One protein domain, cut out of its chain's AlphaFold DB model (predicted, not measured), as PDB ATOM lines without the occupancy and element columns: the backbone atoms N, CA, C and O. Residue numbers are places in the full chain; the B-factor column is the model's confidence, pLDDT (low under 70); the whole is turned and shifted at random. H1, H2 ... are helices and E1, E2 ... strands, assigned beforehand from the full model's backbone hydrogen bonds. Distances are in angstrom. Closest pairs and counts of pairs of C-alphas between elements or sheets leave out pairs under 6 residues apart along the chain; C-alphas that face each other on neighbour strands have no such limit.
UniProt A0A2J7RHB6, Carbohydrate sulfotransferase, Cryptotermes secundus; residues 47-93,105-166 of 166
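Overview. This is residues 47 to 93 and 105 to 166 of the 166 residues of the protein "Carbohydrate sulfotransferase" of Cryptotermes secundus (UniProt A0A2J7RHB6). A small parallel ribbon, E1 and E2, makes one end of this loose, elongated, mostly helix model; H1 leads from it through the middle to H2 and H3, with H2 reaching out to the other end and the three helices about perpendicular to one another. Short H4 lies on the way back from H3 to E2. The printed part has 109 residues, with four named helices and two named strands in the order E1 H1 H2 H3 H4 E2 along the chain, a radius of gyration of the C-alphas of 17.4 A, and spans of 56 by 34 by 27 A.

Along the chain. Find C-alpha 48 at (-37.457, 0.917, -44.241), where E1, residues 48 to 51, begins; E2 is 147 to 150. H1, 54 to 67, H2, 74 to 92, 28.1 A, H3, 110 to 123, and H4, 134 to 137, are helices; C-alpha 123 is at (-38.359, -32.618, -39.322).

Arrangement. E1 and E2 are parallel neighbours at 22 degrees, and across the pair N 149 of E2 and O 49 of E1 are within hydrogen-bond range at 2.8 A. H1 touches H2 with residues 65 to 66 alone, closest C-alphas Lys 65 and His 75, 5.7 A. H3 has every O i to N i+4 pair within hydrogen-bond range, H1 9 of 10, H2 11 of 15; H4 is too short.

Size, cuts and confidence. Residues 94 to 104 are cut out, a 19.2 A gap. pLDDT is under 70 at 89 to 93 and 155 to 166.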
ATOM      1  N   ALA A  47     -41.232   3.692 -44.969       92.38
ATOM      2  CA  ALA A  47     -41.007   2.305 -44.612       92.38
ATOM      3  C   ALA A  47     -39.575   1.895 -44.978       92.38
ATOM      4  O   ALA A  47     -39.167   1.925 -46.136       92.38
ATOM      5  N   PHE A  48     -38.797   1.444 -43.993       93.31
ATOM      6  CA  PHE A  48     -37.457   0.917 -44.241       93.31
ATOM      7  C   PHE A  48     -37.237  -0.451 -43.597       93.31
ATOM      8  O   PHE A  48     -37.792  -0.763 -42.540       93.31
ATOM      9  N   LEU A  49     -36.378  -1.258 -44.216       91.00
ATOM     10  CA  LEU A  49     -35.967  -2.565 -43.718       91.00
ATOM     11  C   LEU A  49     -34.446  -2.633 -43.601       91.00
ATOM     12  O   LEU A  49     -33.738  -2.414 -44.575       91.00
ATOM     13  N   ILE A  50     -33.934  -3.000 -42.424       91.44
ATOM     14  CA  ILE A  50     -32.507  -3.291 -42.243       91.44
ATOM     15  C   ILE A  50     -32.291  -4.796 -42.403       91.44
ATOM     16  O   ILE A  50     -32.773  -5.595 -41.598       91.44
ATOM     17  N   VAL A  51     -31.548  -5.183 -43.434       91.06
ATOM     18  CA  VAL A  51     -31.177  -6.570 -43.728       91.06
ATOM     19  C   VAL A  51     -29.716  -6.821 -43.381       91.06
ATOM     20  O   VAL A  51     -28.916  -5.902 -43.285       91.06
ATOM     21  N   ARG A  52     -29.349  -8.085 -43.181       91.25
ATOM     22  CA  ARG A  52     -27.966  -8.507 -42.945       91.25
ATOM     23  C   ARG A  52     -27.710  -9.806 -43.683       91.25
ATOM     24  O   ARG A  52     -28.620 -10.637 -43.763       91.25
ATOM     25  N   HIS A  53     -26.476 -10.019 -44.136       92.69
ATOM     26  CA  HIS A  53     -26.083 -11.283 -44.751       92.69
ATOM     27  C   HIS A  53     -26.519 -12.500 -43.893       92.69
ATOM     28  O   HIS A  53     -26.184 -12.560 -42.700       92.69
ATOM     29  N   PRO A  54     -27.248 -13.491 -44.454       92.25
ATOM     30  CA  PRO A  54     -27.865 -14.562 -43.666       92.25
ATOM     31  C   PRO A  54     -26.880 -15.356 -42.803       92.25
ATOM     32  O   PRO A  54     -27.177 -15.651 -41.644       92.25
ATOM     33  N   LEU A  55     -25.686 -15.657 -43.331       93.88
ATOM     34  CA  LEU A  55     -24.660 -16.404 -42.592       93.88
ATOM     35  C   LEU A  55     -24.056 -15.591 -41.444       93.88
ATOM     36  O   LEU A  55     -23.757 -16.150 -40.389       93.88
ATOM     37  N   GLU A  56     -23.918 -14.275 -41.606       93.94
ATOM     38  CA  GLU A  56     -23.448 -13.429 -40.512       93.94
ATOM     39  C   GLU A  56     -24.486 -13.332 -39.404       93.94
ATOM     40  O   GLU A  56     -24.150 -13.436 -38.224       93.94
ATOM     41  N   ARG A  57     -25.759 -13.160 -39.783       94.19
ATOM     42  CA  ARG A  57     -26.870 -13.147 -38.832       94.19
ATOM     43  C   ARG A  57     -26.910 -14.455 -38.046       94.19
ATOM     44  O   ARG A  57     -27.038 -14.431 -36.824       94.19
ATOM     45  N   LEU A  58     -26.734 -15.581 -38.737       95.88
ATOM     46  CA  LEU A  58     -26.706 -16.906 -38.131       95.88
ATOM     47  C   LEU A  58     -25.535 -17.079 -37.157       95.88
ATOM     48  O   LEU A  58     -25.728 -17.549 -36.035       95.88
ATOM     49  N   LEU A  59     -24.328 -16.670 -37.555       96.69
ATOM     50  CA  LEU A  59     -23.147 -16.724 -36.696       96.69
ATOM     51  C   LEU A  59     -23.293 -15.810 -35.472       96.69
ATOM     52  O   LEU A  59     -22.918 -16.197 -34.366       96.69
ATOM     53  N   SER A  60     -23.861 -14.616 -35.656       95.75
ATOM     54  CA  SER A  60     -24.156 -13.683 -34.568       95.75
ATOM     55  C   SER A  60     -25.135 -14.298 -33.565       95.75
ATOM     56  O   SER A  60     -24.873 -14.265 -32.364       95.75
ATOM     57  N   ALA A  61     -26.222 -14.912 -34.046       96.44
ATOM     58  CA  ALA A  61     -27.202 -15.595 -33.205       96.44
ATOM     59  C   ALA A  61     -26.587 -16.786 -32.457       96.44
ATOM     60  O   ALA A  61     -26.818 -16.946 -31.260       96.44
ATOM     61  N   TYR A  62     -25.752 -17.589 -33.125       98.12
ATOM     62  CA  TYR A  62     -25.001 -18.667 -32.481       98.12
ATOM     63  C   TYR A  62     -24.100 -18.135 -31.360       98.12
ATOM     64  O   TYR A  62     -24.109 -18.679 -30.257       98.12
ATOM     65  N   ARG A  63     -23.336 -17.065 -31.611       97.69
ATOM     66  CA  ARG A  63     -22.434 -16.497 -30.604       97.69
ATOM     67  C   ARG A  63     -23.205 -16.018 -29.376       97.69
ATOM     68  O   ARG A  63     -22.875 -16.411 -28.264       97.69
ATOM     69  N   ASP A  64     -24.248 -15.227 -29.596       96.62
ATOM     70  CA  ASP A  64     -25.049 -14.620 -28.532       96.62
ATOM     71  C   ASP A  64     -25.877 -15.654 -27.751       96.62
ATOM     72  O   ASP A  64     -25.871 -15.673 -26.522       96.62
ATOM     73  N   LYS A  65     -26.580 -16.551 -28.452       96.88
ATOM     74  CA  LYS A  65     -27.539 -17.466 -27.818       96.88
ATOM     75  C   LYS A  65     -26.959 -18.817 -27.438       96.88
ATOM     76  O   LYS A  65     -27.448 -19.404 -26.483       96.88
ATOM     77  N   ILE A  66     -25.935 -19.312 -28.130       97.44
ATOM     78  CA  ILE A  66     -25.408 -20.669 -27.917       97.44
ATOM     79  C   ILE A  66     -24.019 -20.644 -27.276       97.44
ATOM     80  O   ILE A  66     -23.814 -21.277 -26.245       97.44
ATOM     81  N   GLN A  67     -23.061 -19.917 -27.857       96.56
ATOM     82  CA  GLN A  67     -21.683 -19.890 -27.355       96.56
ATOM     83  C   GLN A  67     -21.570 -19.148 -26.020       96.56
ATOM     84  O   GLN A  67     -20.959 -19.652 -25.082       96.56
ATOM     85  N   PHE A  68     -22.162 -17.957 -25.943       96.19
ATOM     86  CA  PHE A  68     -22.128 -17.081 -24.772       96.19
ATOM     87  C   PHE A  68     -23.494 -17.007 -24.084       96.19
ATOM     88  O   PHE A  68     -23.852 -15.985 -23.501       96.19
ATOM     89  N   SER A  69     -24.258 -18.105 -24.140       95.25
ATOM     90  CA  SER A  69     -25.583 -18.189 -23.533       95.25
ATOM     91  C   SER A  69     -25.533 -17.796 -22.054       95.25
ATOM     92  O   SER A  69     -24.735 -18.352 -21.291       95.25
ATOM     93  N   LEU A  70     -26.427 -16.904 -21.627       91.81
ATOM     94  CA  LEU A  70     -26.578 -16.578 -20.211       91.81
ATOM     95  C   LEU A  70     -27.016 -17.822 -19.412       91.81
ATOM     96  O   LEU A  70     -27.778 -18.652 -19.928       91.81
ATOM     97  N   PRO A  71     -26.570 -17.965 -18.151       91.44
ATOM     98  CA  PRO A  71     -26.936 -19.105 -17.324       91.44
ATOM     99  C   PRO A  71     -28.447 -19.149 -17.063       91.44
ATOM    100  O   PRO A  71     -29.118 -18.121 -17.004       91.44
ATOM    101  N   HIS A  72     -28.977 -20.362 -16.896       91.31
ATOM    102  CA  HIS A  72     -30.388 -20.649 -16.609       91.31
ATOM    103  C   HIS A  72     -31.382 -20.192 -17.692       91.31
ATOM    104  O   HIS A  72     -32.579 -20.089 -17.434       91.31
ATOM    105  N   THR A  73     -30.913 -19.968 -18.923       92.88
ATOM    106  CA  THR A  73     -31.767 -19.625 -20.070       92.88
ATOM    107  C   THR A  73     -32.201 -20.851 -20.874       92.88
ATOM    108  O   THR A  73     -31.601 -21.926 -20.795       92.88
ATOM    109  N   LEU A  74     -33.249 -20.686 -21.690       93.88
ATOM    110  CA  LEU A  74     -33.697 -21.712 -22.639       93.88
ATOM    111  C   LEU A  74     -32.594 -22.077 -23.637       93.88
ATOM    112  O   LEU A  74     -32.388 -23.254 -23.923       93.88
ATOM    113  N   HIS A  75     -31.834 -21.087 -24.111       96.44
ATOM    114  CA  HIS A  75     -30.762 -21.329 -25.071       96.44
ATOM    115  C   HIS A  75     -29.578 -22.096 -24.467       96.44
ATOM    116  O   HIS A  75     -28.996 -22.933 -25.153       96.44
ATOM    117  N   GLN A  76     -29.281 -21.919 -23.172       96.06
ATOM    118  CA  GLN A  76     -28.303 -22.766 -22.479       96.06
ATOM    119  C   GLN A  76     -28.763 -24.233 -22.429       96.06
ATOM    120  O   GLN A  76     -27.977 -25.143 -22.700       96.06
ATOM    121  N   LYS A  77     -30.042 -24.477 -22.099       96.62
ATOM    122  CA  LYS A  77     -30.622 -25.833 -22.088       96.62
ATOM    123  C   LYS A  77     -30.550 -26.474 -23.474       96.62
ATOM    124  O   LYS A  77     -30.044 -27.586 -23.594       96.62
ATOM    125  N   LEU A  78     -30.933 -25.729 -24.510       96.75
ATOM    126  CA  LEU A  78     -30.813 -26.160 -25.901       96.75
ATOM    127  C   LEU A  78     -29.361 -26.506 -26.270       96.75
ATOM    128  O   LEU A  78     -29.099 -27.541 -26.879       96.75
ATOM    129  N   GLY A  79     -28.396 -25.675 -25.866       96.69
ATOM    130  CA  GLY A  79     -26.978 -25.954 -26.081       96.69
ATOM    131  C   GLY A  79     -26.544 -27.292 -25.471       96.69
ATOM    132  O   GLY A  79     -25.865 -28.085 -26.127       96.69
ATOM    133  N   ASN A  80     -26.997 -27.592 -24.252       95.50
ATOM    134  CA  ASN A  80     -26.731 -28.876 -23.602       95.50
ATOM    135  C   ASN A  80     -27.375 -30.051 -24.356       95.50
ATOM    136  O   ASN A  80     -26.736 -31.087 -24.530       95.50
ATOM    137  N   GLU A  81     -28.603 -29.898 -24.850       95.38
ATOM    138  CA  GLU A  81     -29.288 -30.923 -25.650       95.38
ATOM    139  C   GLU A  81     -28.552 -31.222 -26.962       95.38
ATOM    140  O   GLU A  81     -28.335 -32.390 -27.302       95.38
ATOM    141  N   ILE A  82     -28.093 -30.184 -27.668       95.88
ATOM    142  CA  ILE A  82     -27.278 -30.319 -28.882       95.88
ATOM    143  C   ILE A  82     -25.994 -31.100 -28.560       95.88
ATOM    144  O   ILE A  82     -25.678 -32.078 -29.239       95.88
ATOM    145  N   ILE A  83     -25.281 -30.741 -27.488       94.88
ATOM    146  CA  ILE A  83     -24.081 -31.469 -27.045       94.88
ATOM    147  C   ILE A  83     -24.392 -32.946 -26.791       94.88
ATOM    148  O   ILE A  83     -23.689 -33.822 -27.303       94.88
ATOM    149  N   LEU A  84     -25.440 -33.230 -26.014       93.00
ATOM    150  CA  LEU A  84     -25.833 -34.596 -25.674       93.00
ATOM    151  C   LEU A  84     -26.160 -35.410 -26.929       93.00
ATOM    152  O   LEU A  84     -25.793 -36.580 -26.999       93.00
ATOM    153  N   LYS A  85     -26.793 -34.796 -27.929       92.12
ATOM    154  CA  LYS A  85     -27.165 -35.456 -29.181       92.12
ATOM    155  C   LYS A  85     -25.960 -35.750 -30.077       92.12
ATOM    156  O   LYS A  85     -25.806 -36.879 -30.535       92.12
ATOM    157  N   TYR A  86     -25.093 -34.767 -30.327       90.81
ATOM    158  CA  TYR A  86     -24.044 -34.897 -31.352       90.81
ATOM    159  C   TYR A  86     -22.700 -35.406 -30.820       90.81
ATOM    160  O   TYR A  86     -21.917 -35.969 -31.589       90.81
ATOM    161  N   ARG A  87     -22.419 -35.282 -29.514       89.31
ATOM    162  CA  ARG A  87     -21.142 -35.748 -28.935       89.31
ATOM    163  C   ARG A  87     -21.185 -37.166 -28.390       89.31
ATOM    164  O   ARG A  87     -20.157 -37.841 -28.441       89.31
ATOM    165  N   LYS A  88     -22.346 -37.662 -27.939       73.94
ATOM    166  CA  LYS A  88     -22.492 -39.068 -27.510       73.94
ATOM    167  C   LYS A  88     -22.163 -40.047 -28.642       73.94
ATOM    168  O   LYS A  88     -21.511 -41.060 -28.404       73.94
ATOM    169  N   ASN A  89     -22.519 -39.700 -29.880       61.72
ATOM    170  CA  ASN A  89     -22.258 -40.539 -31.053       61.72
ATOM    171  C   ASN A  89     -20.766 -40.595 -31.428       61.72
ATOM    172  O   ASN A  89     -20.291 -41.622 -31.900       61.72
ATOM    173  N   LYS A  90     -19.995 -39.532 -31.154       59.28
ATOM    174  CA  LYS A  90     -18.551 -39.488 -31.452       59.28
ATOM    175  C   LYS A  90     -17.692 -40.284 -30.466       59.28
ATOM    176  O   LYS A  90     -16.617 -40.725 -30.853       59.28
ATOM    177  N   GLN A  91     -18.150 -40.480 -29.227       56.72
ATOM    178  CA  GLN A  91     -17.423 -41.288 -28.238       56.72
ATOM    179  C   GLN A  91     -17.577 -42.796 -28.485       56.72
ATOM    180  O   GLN A  91     -16.637 -43.542 -28.247       56.72
ATOM    181  N   LYS A  92     -18.716 -43.248 -29.033       52.81
ATOM    182  CA  LYS A  92     -18.905 -44.656 -29.437       52.81
ATOM    183  C   LYS A  92     -18.086 -45.052 -30.673       52.81
ATOM    184  O   LYS A  92     -17.774 -46.222 -30.841       52.81
ATOM    185  N   ALA A  93     -17.737 -44.087 -31.526       54.53
ATOM    186  CA  ALA A  93     -16.987 -44.317 -32.762       54.53
ATOM    187  C   ALA A  93     -15.455 -44.321 -32.579       54.53
ATOM    188  O   ALA A  93     -14.727 -44.541 -33.545       54.53
ATOM    189  N   PRO A 105     -15.427 -27.676 -26.415       88.25
ATOM    190  CA  PRO A 105     -15.892 -26.551 -25.611       88.25
ATOM    191  C   PRO A 105     -17.143 -26.921 -24.800       88.25
ATOM    192  O   PRO A 105     -17.867 -27.851 -25.155       88.25
ATOM    193  N   ARG A 106     -17.443 -26.186 -23.719       90.31
ATOM    194  CA  ARG A 106     -18.648 -26.445 -22.896       90.31
ATOM    195  C   ARG A 106     -19.968 -26.122 -23.610       90.31
ATOM    196  O   ARG A 106     -21.011 -26.538 -23.128       90.31
ATOM    197  N   TRP A 107     -19.918 -25.431 -24.745       94.31
ATOM    198  CA  TRP A 107     -21.038 -25.122 -25.641       94.31
ATOM    199  C   TRP A 107     -20.925 -25.928 -26.948       94.31
ATOM    200  O   TRP A 107     -19.829 -26.405 -27.265       94.31
ATOM    201  N   PRO A 108     -22.015 -26.109 -27.721       96.31
ATOM    202  CA  PRO A 108     -21.944 -26.664 -29.074       96.31
ATOM    203  C   PRO A 108     -20.963 -25.896 -29.949       96.31
ATOM    204  O   PRO A 108     -20.918 -24.678 -29.888       96.31
ATOM    205  N   THR A 109     -20.212 -26.584 -30.799       95.94
ATOM    206  CA  THR A 109     -19.463 -25.938 -31.885       95.94
ATOM    207  C   THR A 109     -20.426 -25.379 -32.934       95.94
ATOM    208  O   THR A 109     -21.568 -25.829 -33.041       95.94
ATOM    209  N   PHE A 110     -19.954 -24.448 -33.769       96.38
ATOM    210  CA  PHE A 110     -20.782 -23.895 -34.842       96.38
ATOM    211  C   PHE A 110     -21.282 -24.985 -35.804       96.38
ATOM    212  O   PHE A 110     -22.445 -24.979 -36.185       96.38
ATOM    213  N   SER A 111     -20.449 -25.985 -36.121       95.94
ATOM    214  CA  SER A 111     -20.860 -27.125 -36.954       95.94
ATOM    215  C   SER A 111     -21.947 -27.984 -36.294       95.94
ATOM    216  O   SER A 111     -22.915 -28.341 -36.958       95.94
ATOM    217  N   GLU A 112     -21.847 -28.272 -34.989       96.38
ATOM    218  CA  GLU A 112     -22.902 -28.998 -34.256       96.38
ATOM    219  C   GLU A 112     -24.223 -28.215 -34.246       96.38
ATOM    220  O   GLU A 112     -25.293 -28.804 -34.396       96.38
ATOM    221  N   PHE A 113     -24.148 -26.889 -34.113       97.56
ATOM    222  CA  PHE A 113     -25.308 -26.011 -34.206       97.56
ATOM    223  C   PHE A 113     -25.920 -26.004 -35.616       97.56
ATOM    224  O   PHE A 113     -27.121 -26.207 -35.748       97.56
ATOM    225  N   VAL A 114     -25.124 -25.861 -36.678       97.12
ATOM    226  CA  VAL A 114     -25.629 -25.912 -38.063       97.12
ATOM    227  C   VAL A 114     -26.259 -27.273 -38.373       97.12
ATOM    228  O   VAL A 114     -27.358 -27.327 -38.919       97.12
ATOM    229  N   GLN A 115     -25.629 -28.374 -37.954       96.69
ATOM    230  CA  GLN A 115     -26.206 -29.712 -38.109       96.69
ATOM    231  C   GLN A 115     -27.537 -29.849 -37.359       96.69
ATOM    232  O   GLN A 115     -28.466 -30.495 -37.844       96.69
ATOM    233  N   TYR A 116     -27.651 -29.237 -36.177       96.75
ATOM    234  CA  TYR A 116     -28.919 -29.144 -35.464       96.75
ATOM    235  C   TYR A 116     -29.988 -28.412 -36.277       96.75
ATOM    236  O   TYR A 116     -31.088 -28.948 -36.396       96.75
ATOM    237  N   LEU A 117     -29.656 -27.272 -36.883       96.81
ATOM    238  CA  LEU A 117     -30.585 -26.498 -37.710       96.81
ATOM    239  C   LEU A 117     -31.067 -27.258 -38.952       96.81
ATOM    240  O   LEU A 117     -32.252 -27.241 -39.266       96.81
ATOM    241  N   VAL A 118     -30.168 -27.974 -39.629       96.50
ATOM    242  CA  VAL A 118     -30.541 -28.833 -40.763       96.50
ATOM    243  C   VAL A 118     -31.498 -29.937 -40.310       96.50
ATOM    244  O   VAL A 118     -32.500 -30.205 -40.968       96.50
ATOM    245  N   ASN A 119     -31.236 -30.544 -39.152       96.38
ATOM    246  CA  ASN A 119     -32.070 -31.624 -38.634       96.38
ATOM    247  C   ASN A 119     -33.470 -31.153 -38.205       96.38
ATOM    248  O   ASN A 119     -34.416 -31.918 -38.364       96.38
ATOM    249  N   ILE A 120     -33.624 -29.945 -37.649       95.38
ATOM    250  CA  ILE A 120     -34.960 -29.402 -37.328       95.38
ATOM    251  C   ILE A 120     -35.732 -29.041 -38.602       95.38
ATOM    252  O   ILE A 120     -36.905 -29.386 -38.702       95.38
ATOM    253  N   GLN A 121     -35.059 -28.487 -39.621       94.69
ATOM    254  CA  GLN A 121     -35.670 -28.220 -40.926       94.69
ATOM    255  C   GLN A 121     -36.217 -29.498 -41.565       94.69
ATOM    256  O   GLN A 121     -37.349 -29.522 -42.032       94.69
ATOM    257  N   GLN A 122     -35.426 -30.575 -41.565       96.56
ATOM    258  CA  GLN A 122     -35.833 -31.869 -42.124       96.56
ATOM    259  C   GLN A 122     -37.042 -32.478 -41.407       96.56
ATOM    260  O   GLN A 122     -37.803 -33.224 -42.012       96.56
ATOM    261  N   LYS A 123     -37.215 -32.169 -40.121       96.25
ATOM    262  CA  LYS A 123     -38.359 -32.618 -39.322       96.25
ATOM    263  C   LYS A 123     -39.590 -31.724 -39.459       96.25
ATOM    264  O   LYS A 123     -40.657 -32.127 -39.015       96.25
ATOM    265  N   GLY A 124     -39.445 -30.534 -40.041       94.19
ATOM    266  CA  GLY A 124     -40.493 -29.514 -40.045       94.19
ATOM    267  C   GLY A 124     -40.711 -28.853 -38.680       94.19
ATOM    268  O   GLY A 124     -41.759 -28.252 -38.458       94.19
ATOM    269  N   ASP A 125     -39.743 -28.956 -37.765       93.94
ATOM    270  CA  ASP A 125     -39.822 -28.300 -36.459       93.94
ATOM    271  C   ASP A 125     -39.632 -26.776 -36.624       93.94
ATOM    272  O   ASP A 125     -38.800 -26.336 -37.428       93.94
ATOM    273  N   PRO A 126     -40.351 -25.934 -35.859       91.81
ATOM    274  CA  PRO A 126     -40.228 -24.486 -35.971       91.81
ATOM    275  C   PRO A 126     -38.851 -23.997 -35.507       91.81
ATOM    276  O   PRO A 126     -38.316 -24.422 -34.481       91.81
ATOM    277  N   PHE A 127     -38.296 -23.027 -36.234       93.62
ATOM    278  CA  PHE A 127     -37.081 -22.338 -35.817       93.62
ATOM    279  C   PHE A 127     -37.350 -21.324 -34.701       93.62
ATOM    280  O   PHE A 127     -38.370 -20.637 -34.685       93.62
ATOM    281  N   ASP A 128     -36.364 -21.150 -33.821       94.69
ATOM    282  CA  ASP A 128     -36.323 -20.014 -32.903       94.69
ATOM    283  C   ASP A 128     -36.226 -18.693 -33.692       94.69
ATOM    284  O   ASP A 128     -35.544 -18.593 -34.722       94.69
ATOM    285  N   MET A 129     -36.876 -17.653 -33.169       92.69
ATOM    286  CA  MET A 129     -36.897 -16.304 -33.737       92.69
ATOM    287  C   MET A 129     -35.509 -15.708 -34.040       92.69
ATOM    288  O   MET A 129     -35.385 -14.859 -34.920       92.69
ATOM    289  N   HIS A 130     -34.454 -16.139 -33.342       93.94
ATOM    290  CA  HIS A 130     -33.103 -15.596 -33.512       93.94
ATOM    291  C   HIS A 130     -32.397 -16.102 -34.778       93.94
ATOM    292  O   HIS A 130     -31.497 -15.428 -35.278       93.94
ATOM    293  N   TRP A 131     -32.783 -17.264 -35.315       94.56
ATOM    294  CA  TRP A 131     -32.157 -17.846 -36.510       94.56
ATOM    295  C   TRP A 131     -33.146 -18.244 -37.609       94.56
ATOM    296  O   TRP A 131     -32.706 -18.588 -38.703       94.56
ATOM    297  N   THR A 132     -34.455 -18.107 -37.387       94.25
ATOM    298  CA  THR A 132     -35.472 -18.294 -38.434       94.25
ATOM    299  C   THR A 132     -35.314 -17.284 -39.583       94.25
ATOM    300  O   THR A 132     -35.150 -16.091 -39.305       94.25
ATOM    301  N   PRO A 133     -35.326 -17.692 -40.865       90.31
ATOM    302  CA  PRO A 133     -35.182 -16.764 -41.987       90.31
ATOM    303  C   PRO A 133     -36.210 -15.627 -41.949       90.31
ATOM    304  O   PRO A 133     -37.356 -15.820 -41.545       90.31
ATOM    305  N   ILE A 134     -35.818 -14.430 -42.398       87.44
ATOM    306  CA  ILE A 134     -36.687 -13.241 -42.335       87.44
ATOM    307  C   ILE A 134     -37.984 -13.412 -43.135       87.44
ATOM    308  O   ILE A 134     -39.033 -12.934 -42.712       87.44
ATOM    309  N   THR A 135     -37.929 -14.170 -44.231       88.56
ATOM    310  CA  THR A 135     -39.089 -14.528 -45.055       88.56
ATOM    311  C   THR A 135     -40.151 -15.301 -44.274       88.56
ATOM    312  O   THR A 135     -41.335 -15.129 -44.536       88.56
ATOM    313  N   HIS A 136     -39.743 -16.092 -43.278       87.62
ATOM    314  CA  HIS A 136     -40.644 -16.835 -42.397       87.62
ATOM    315  C   HIS A 136     -41.021 -16.052 -41.136       87.62
ATOM    316  O   HIS A 136     -42.065 -16.312 -40.549       87.62
ATOM    317  N   PHE A 137     -40.185 -15.102 -40.706       86.75
ATOM    318  CA  PHE A 137     -40.429 -14.339 -39.482       86.75
ATOM    319  C   PHE A 137     -41.423 -13.190 -39.667       86.75
ATOM    320  O   PHE A 137     -42.298 -12.999 -38.824       86.75
ATOM    321  N   CYS A 138     -41.263 -12.405 -40.738       80.75
ATOM    322  CA  CYS A 138     -41.941 -11.114 -40.892       80.75
ATOM    323  C   CYS A 138     -42.542 -10.866 -42.282       80.75
ATOM    324  O   CYS A 138     -42.910  -9.727 -42.542       80.75
ATOM    325  N   THR A 139     -42.619 -11.881 -43.155       84.69
ATOM    326  CA  THR A 139     -43.275 -11.785 -44.482       84.69
ATOM    327  C   THR A 139     -42.999 -10.455 -45.204       84.69
ATOM    328  O   THR A 139     -43.937  -9.750 -45.571       84.69
ATOM    329  N   PRO A 140     -41.717 -10.084 -45.415       88.25
ATOM    330  CA  PRO A 140     -41.336  -8.745 -45.876       88.25
ATOM    331  C   PRO A 140     -41.966  -8.365 -47.221       88.25
ATOM    332  O   PRO A 140     -42.151  -7.191 -47.487       88.25
ATOM    333  N   CYS A 141     -42.369  -9.345 -48.034       87.69
ATOM    334  CA  CYS A 141     -43.073  -9.127 -49.298       87.69
ATOM    335  C   CYS A 141     -44.487  -8.529 -49.148       87.69
ATOM    336  O   CYS A 141     -45.138  -8.283 -50.152       87.69
ATOM    337  N   GLN A 142     -45.002  -8.371 -47.924       88.25
ATOM    338  CA  GLN A 142     -46.306  -7.752 -47.651       88.25
ATOM    339  C   GLN A 142     -46.220  -6.244 -47.396       88.25
ATOM    340  O   GLN A 142     -47.239  -5.620 -47.108       88.25
ATOM    341  N   VAL A 143     -45.015  -5.677 -47.425       88.75
ATOM    342  CA  VAL A 143     -44.772  -4.257 -47.190       88.75
ATOM    343  C   VAL A 143     -43.930  -3.729 -48.339       88.75
ATOM    344  O   VAL A 143     -42.853  -4.259 -48.613       88.75
ATOM    345  N   ASP A 144     -44.410  -2.667 -48.973       90.44
ATOM    346  CA  ASP A 144     -43.640  -1.913 -49.952       90.44
ATOM    347  C   ASP A 144     -42.681  -0.994 -49.189       90.44
ATOM    348  O   ASP A 144     -43.080   0.022 -48.625       90.44
ATOM    349  N   PHE A 145     -41.422  -1.415 -49.069       92.19
ATOM    350  CA  PHE A 145     -40.393  -0.635 -48.385       92.19
ATOM    351  C   PHE A 145     -39.792   0.402 -49.334       92.19
ATOM    352  O   PHE A 145     -39.280   0.042 -50.392       92.19
ATOM    353  N   ASP A 146     -39.748   1.659 -48.900       94.31
ATOM    354  CA  ASP A 146     -39.054   2.739 -49.603       94.31
ATOM    355  C   ASP A 146     -37.533   2.545 -49.588       94.31
ATOM    356  O   ASP A 146     -36.827   2.952 -50.510       94.31
ATOM    357  N   ILE A 147     -37.002   1.955 -48.507       94.06
ATOM    358  CA  ILE A 147     -35.558   1.840 -48.285       94.06
ATOM    359  C   ILE A 147     -35.188   0.458 -47.738       94.06
ATOM    360  O   ILE A 147     -35.672   0.031 -46.688       94.06
ATOM    361  N   ILE A 148     -34.225  -0.209 -48.378       91.88
ATOM    362  CA  ILE A 148     -33.587  -1.416 -47.837       91.88
ATOM    363  C   ILE A 148     -32.138  -1.102 -47.465       91.88
ATOM    364  O   ILE A 148     -31.274  -0.908 -48.317       91.88
ATOM    365  N   LEU A 149     -31.870  -1.081 -46.163       91.88
ATOM    366  CA  LEU A 149     -30.560  -0.807 -45.587       91.88
ATOM    367  C   LEU A 149     -29.804  -2.110 -45.346       91.88
ATOM    368  O   LEU A 149     -30.333  -3.048 -44.752       91.88
ATOM    369  N   LYS A 150     -28.535  -2.154 -45.736       90.69
ATOM    370  CA  LYS A 150     -27.648  -3.286 -45.457       90.69
ATOM    371  C   LYS A 150     -26.890  -3.048 -44.158       90.69
ATOM    372  O   LYS A 150     -26.252  -2.020 -43.978       90.69
ATOM    373  N   PHE A 151     -26.939  -4.002 -43.239       89.62
ATOM    374  CA  PHE A 151     -26.264  -3.885 -41.950       89.62
ATOM    375  C   PHE A 151     -24.745  -3.774 -42.125       89.62
ATOM    376  O   PHE A 151     -24.095  -3.041 -41.390       89.62
ATOM    377  N   GLU A 152     -24.188  -4.466 -43.117       85.12
ATOM    378  CA  GLU A 152     -22.768  -4.421 -43.463       85.12
ATOM    379  C   GLU A 152     -22.274  -3.039 -43.930       85.12
ATOM    380  O   GLU A 152     -21.078  -2.772 -43.833       85.12
ATOM    381  N   THR A 153     -23.162  -2.151 -44.391       82.31
ATOM    382  CA  THR A 153     -22.798  -0.786 -44.810       82.31
ATOM    383  C   THR A 153     -22.980   0.247 -43.699       82.31
ATOM    384  O   THR A 153     -22.579   1.399 -43.857       82.31
ATOM    385  N   LEU A 154     -23.524  -0.143 -42.538       77.12
ATOM    386  CA  LEU A 154     -23.648   0.744 -41.384       77.12
ATOM    387  C   LEU A 154     -22.262   0.988 -40.770       77.12
ATOM    388  O   LEU A 154     -21.752   0.183 -39.987       77.12
ATOM    389  N   GLN A 155     -21.635   2.113 -41.113       64.44
ATOM    390  CA  GLN A 155     -20.365   2.502 -40.510       64.44
ATOM    391  C   GLN A 155     -20.573   2.987 -39.071       64.44
ATOM    392  O   GLN A 155     -21.298   3.942 -38.814       64.44
ATOM    393  N   VAL A 156     -19.860   2.369 -38.125       55.25
ATOM    394  CA  VAL A 156     -19.967   2.635 -36.674       55.25
ATOM    395  C   VAL A 156     -19.732   4.112 -36.304       55.25
ATOM    396  O   VAL A 156     -20.245   4.570 -35.289       55.25
ATOM    397  N   ASN A 157     -19.015   4.873 -37.142       45.81
ATOM    398  CA  ASN A 157     -18.639   6.268 -36.882       45.81
ATOM    399  C   ASN A 157     -19.266   7.300 -37.838       45.81
ATOM    400  O   ASN A 157     -18.924   8.479 -37.757       45.81
ATOM    401  N   LYS A 158     -20.157   6.898 -38.751       43.72
ATOM    402  CA  LYS A 158     -20.836   7.821 -39.670       43.72
ATOM    403  C   LYS A 158     -22.276   7.367 -39.862       43.72
ATOM    404  O   LYS A 158     -22.521   6.314 -40.435       43.72
ATOM    405  N   TYR A 159     -23.229   8.188 -39.425       42.59
ATOM    406  CA  TYR A 159     -24.653   8.056 -39.756       42.59
ATOM    407  C   TYR A 159     -24.915   8.381 -41.242       42.59
ATOM    408  O   TYR A 159     -25.782   9.184 -41.568       42.59
ATOM    409  N   SER A 160     -24.120   7.821 -42.153       39.69
ATOM    410  CA  SER A 160     -24.301   7.932 -43.595       39.69
ATOM    411  C   SER A 160     -24.762   6.575 -44.110       39.69
ATOM    412  O   SER A 160     -24.014   5.600 -44.051       39.69
ATOM    413  N   PHE A 161     -26.014   6.519 -44.554       49.09
ATOM    414  CA  PHE A 161     -26.601   5.350 -45.189       49.09
ATOM    415  C   PHE A 161     -26.210   5.349 -46.667       49.09
ATOM    416  O   PHE A 161     -26.572   6.273 -47.393       49.09
ATOM    417  N   ASP A 162     -25.510   4.311 -47.119       47.41
ATOM    418  CA  ASP A 162     -25.389   4.042 -48.551       47.41
ATOM    419  C   ASP A 162     -26.735   3.477 -49.024       47.41
ATOM    420  O   ASP A 162     -27.040   2.295 -48.834       47.41
ATOM    421  N   LEU A 163     -27.585   4.359 -49.552       44.53
ATOM    422  CA  LEU A 163     -28.861   4.002 -50.161       44.53
ATOM    423  C   LEU A 163     -28.576   3.359 -51.520       44.53
ATOM    424  O   LEU A 163     -28.022   4.004 -52.408       44.53
ATOM    425  N   LEU A 164     -28.951   2.092 -51.684       41.56
ATOM    426  CA  LEU A 164     -29.031   1.492 -53.012       41.56
ATOM    427  C   LEU A 164     -30.374   1.913 -53.625       41.56
ATOM    428  O   LEU A 164     -31.404   1.555 -53.051       41.56
ATOM    429  N   PRO A 165     -30.391   2.675 -54.735       37.97
ATOM    430  CA  PRO A 165     -31.618   2.853 -55.497       37.97
ATOM    431  C   PRO A 165     -32.058   1.495 -56.062       37.97
ATOM    432  O   PRO A 165     -31.210   0.672 -56.423       37.97
ATOM    433  N   LEU A 166     -33.374   1.265 -56.067       39.88
ATOM    434  CA  LEU A 166     -34.007   0.117 -56.722       39.88
ATOM    435  C   LEU A 166     -33.754   0.135 -58.233       39.88
ATOM    436  O   LEU A 166     -33.781   1.242 -58.820       39.88
TER     437      LEU A 166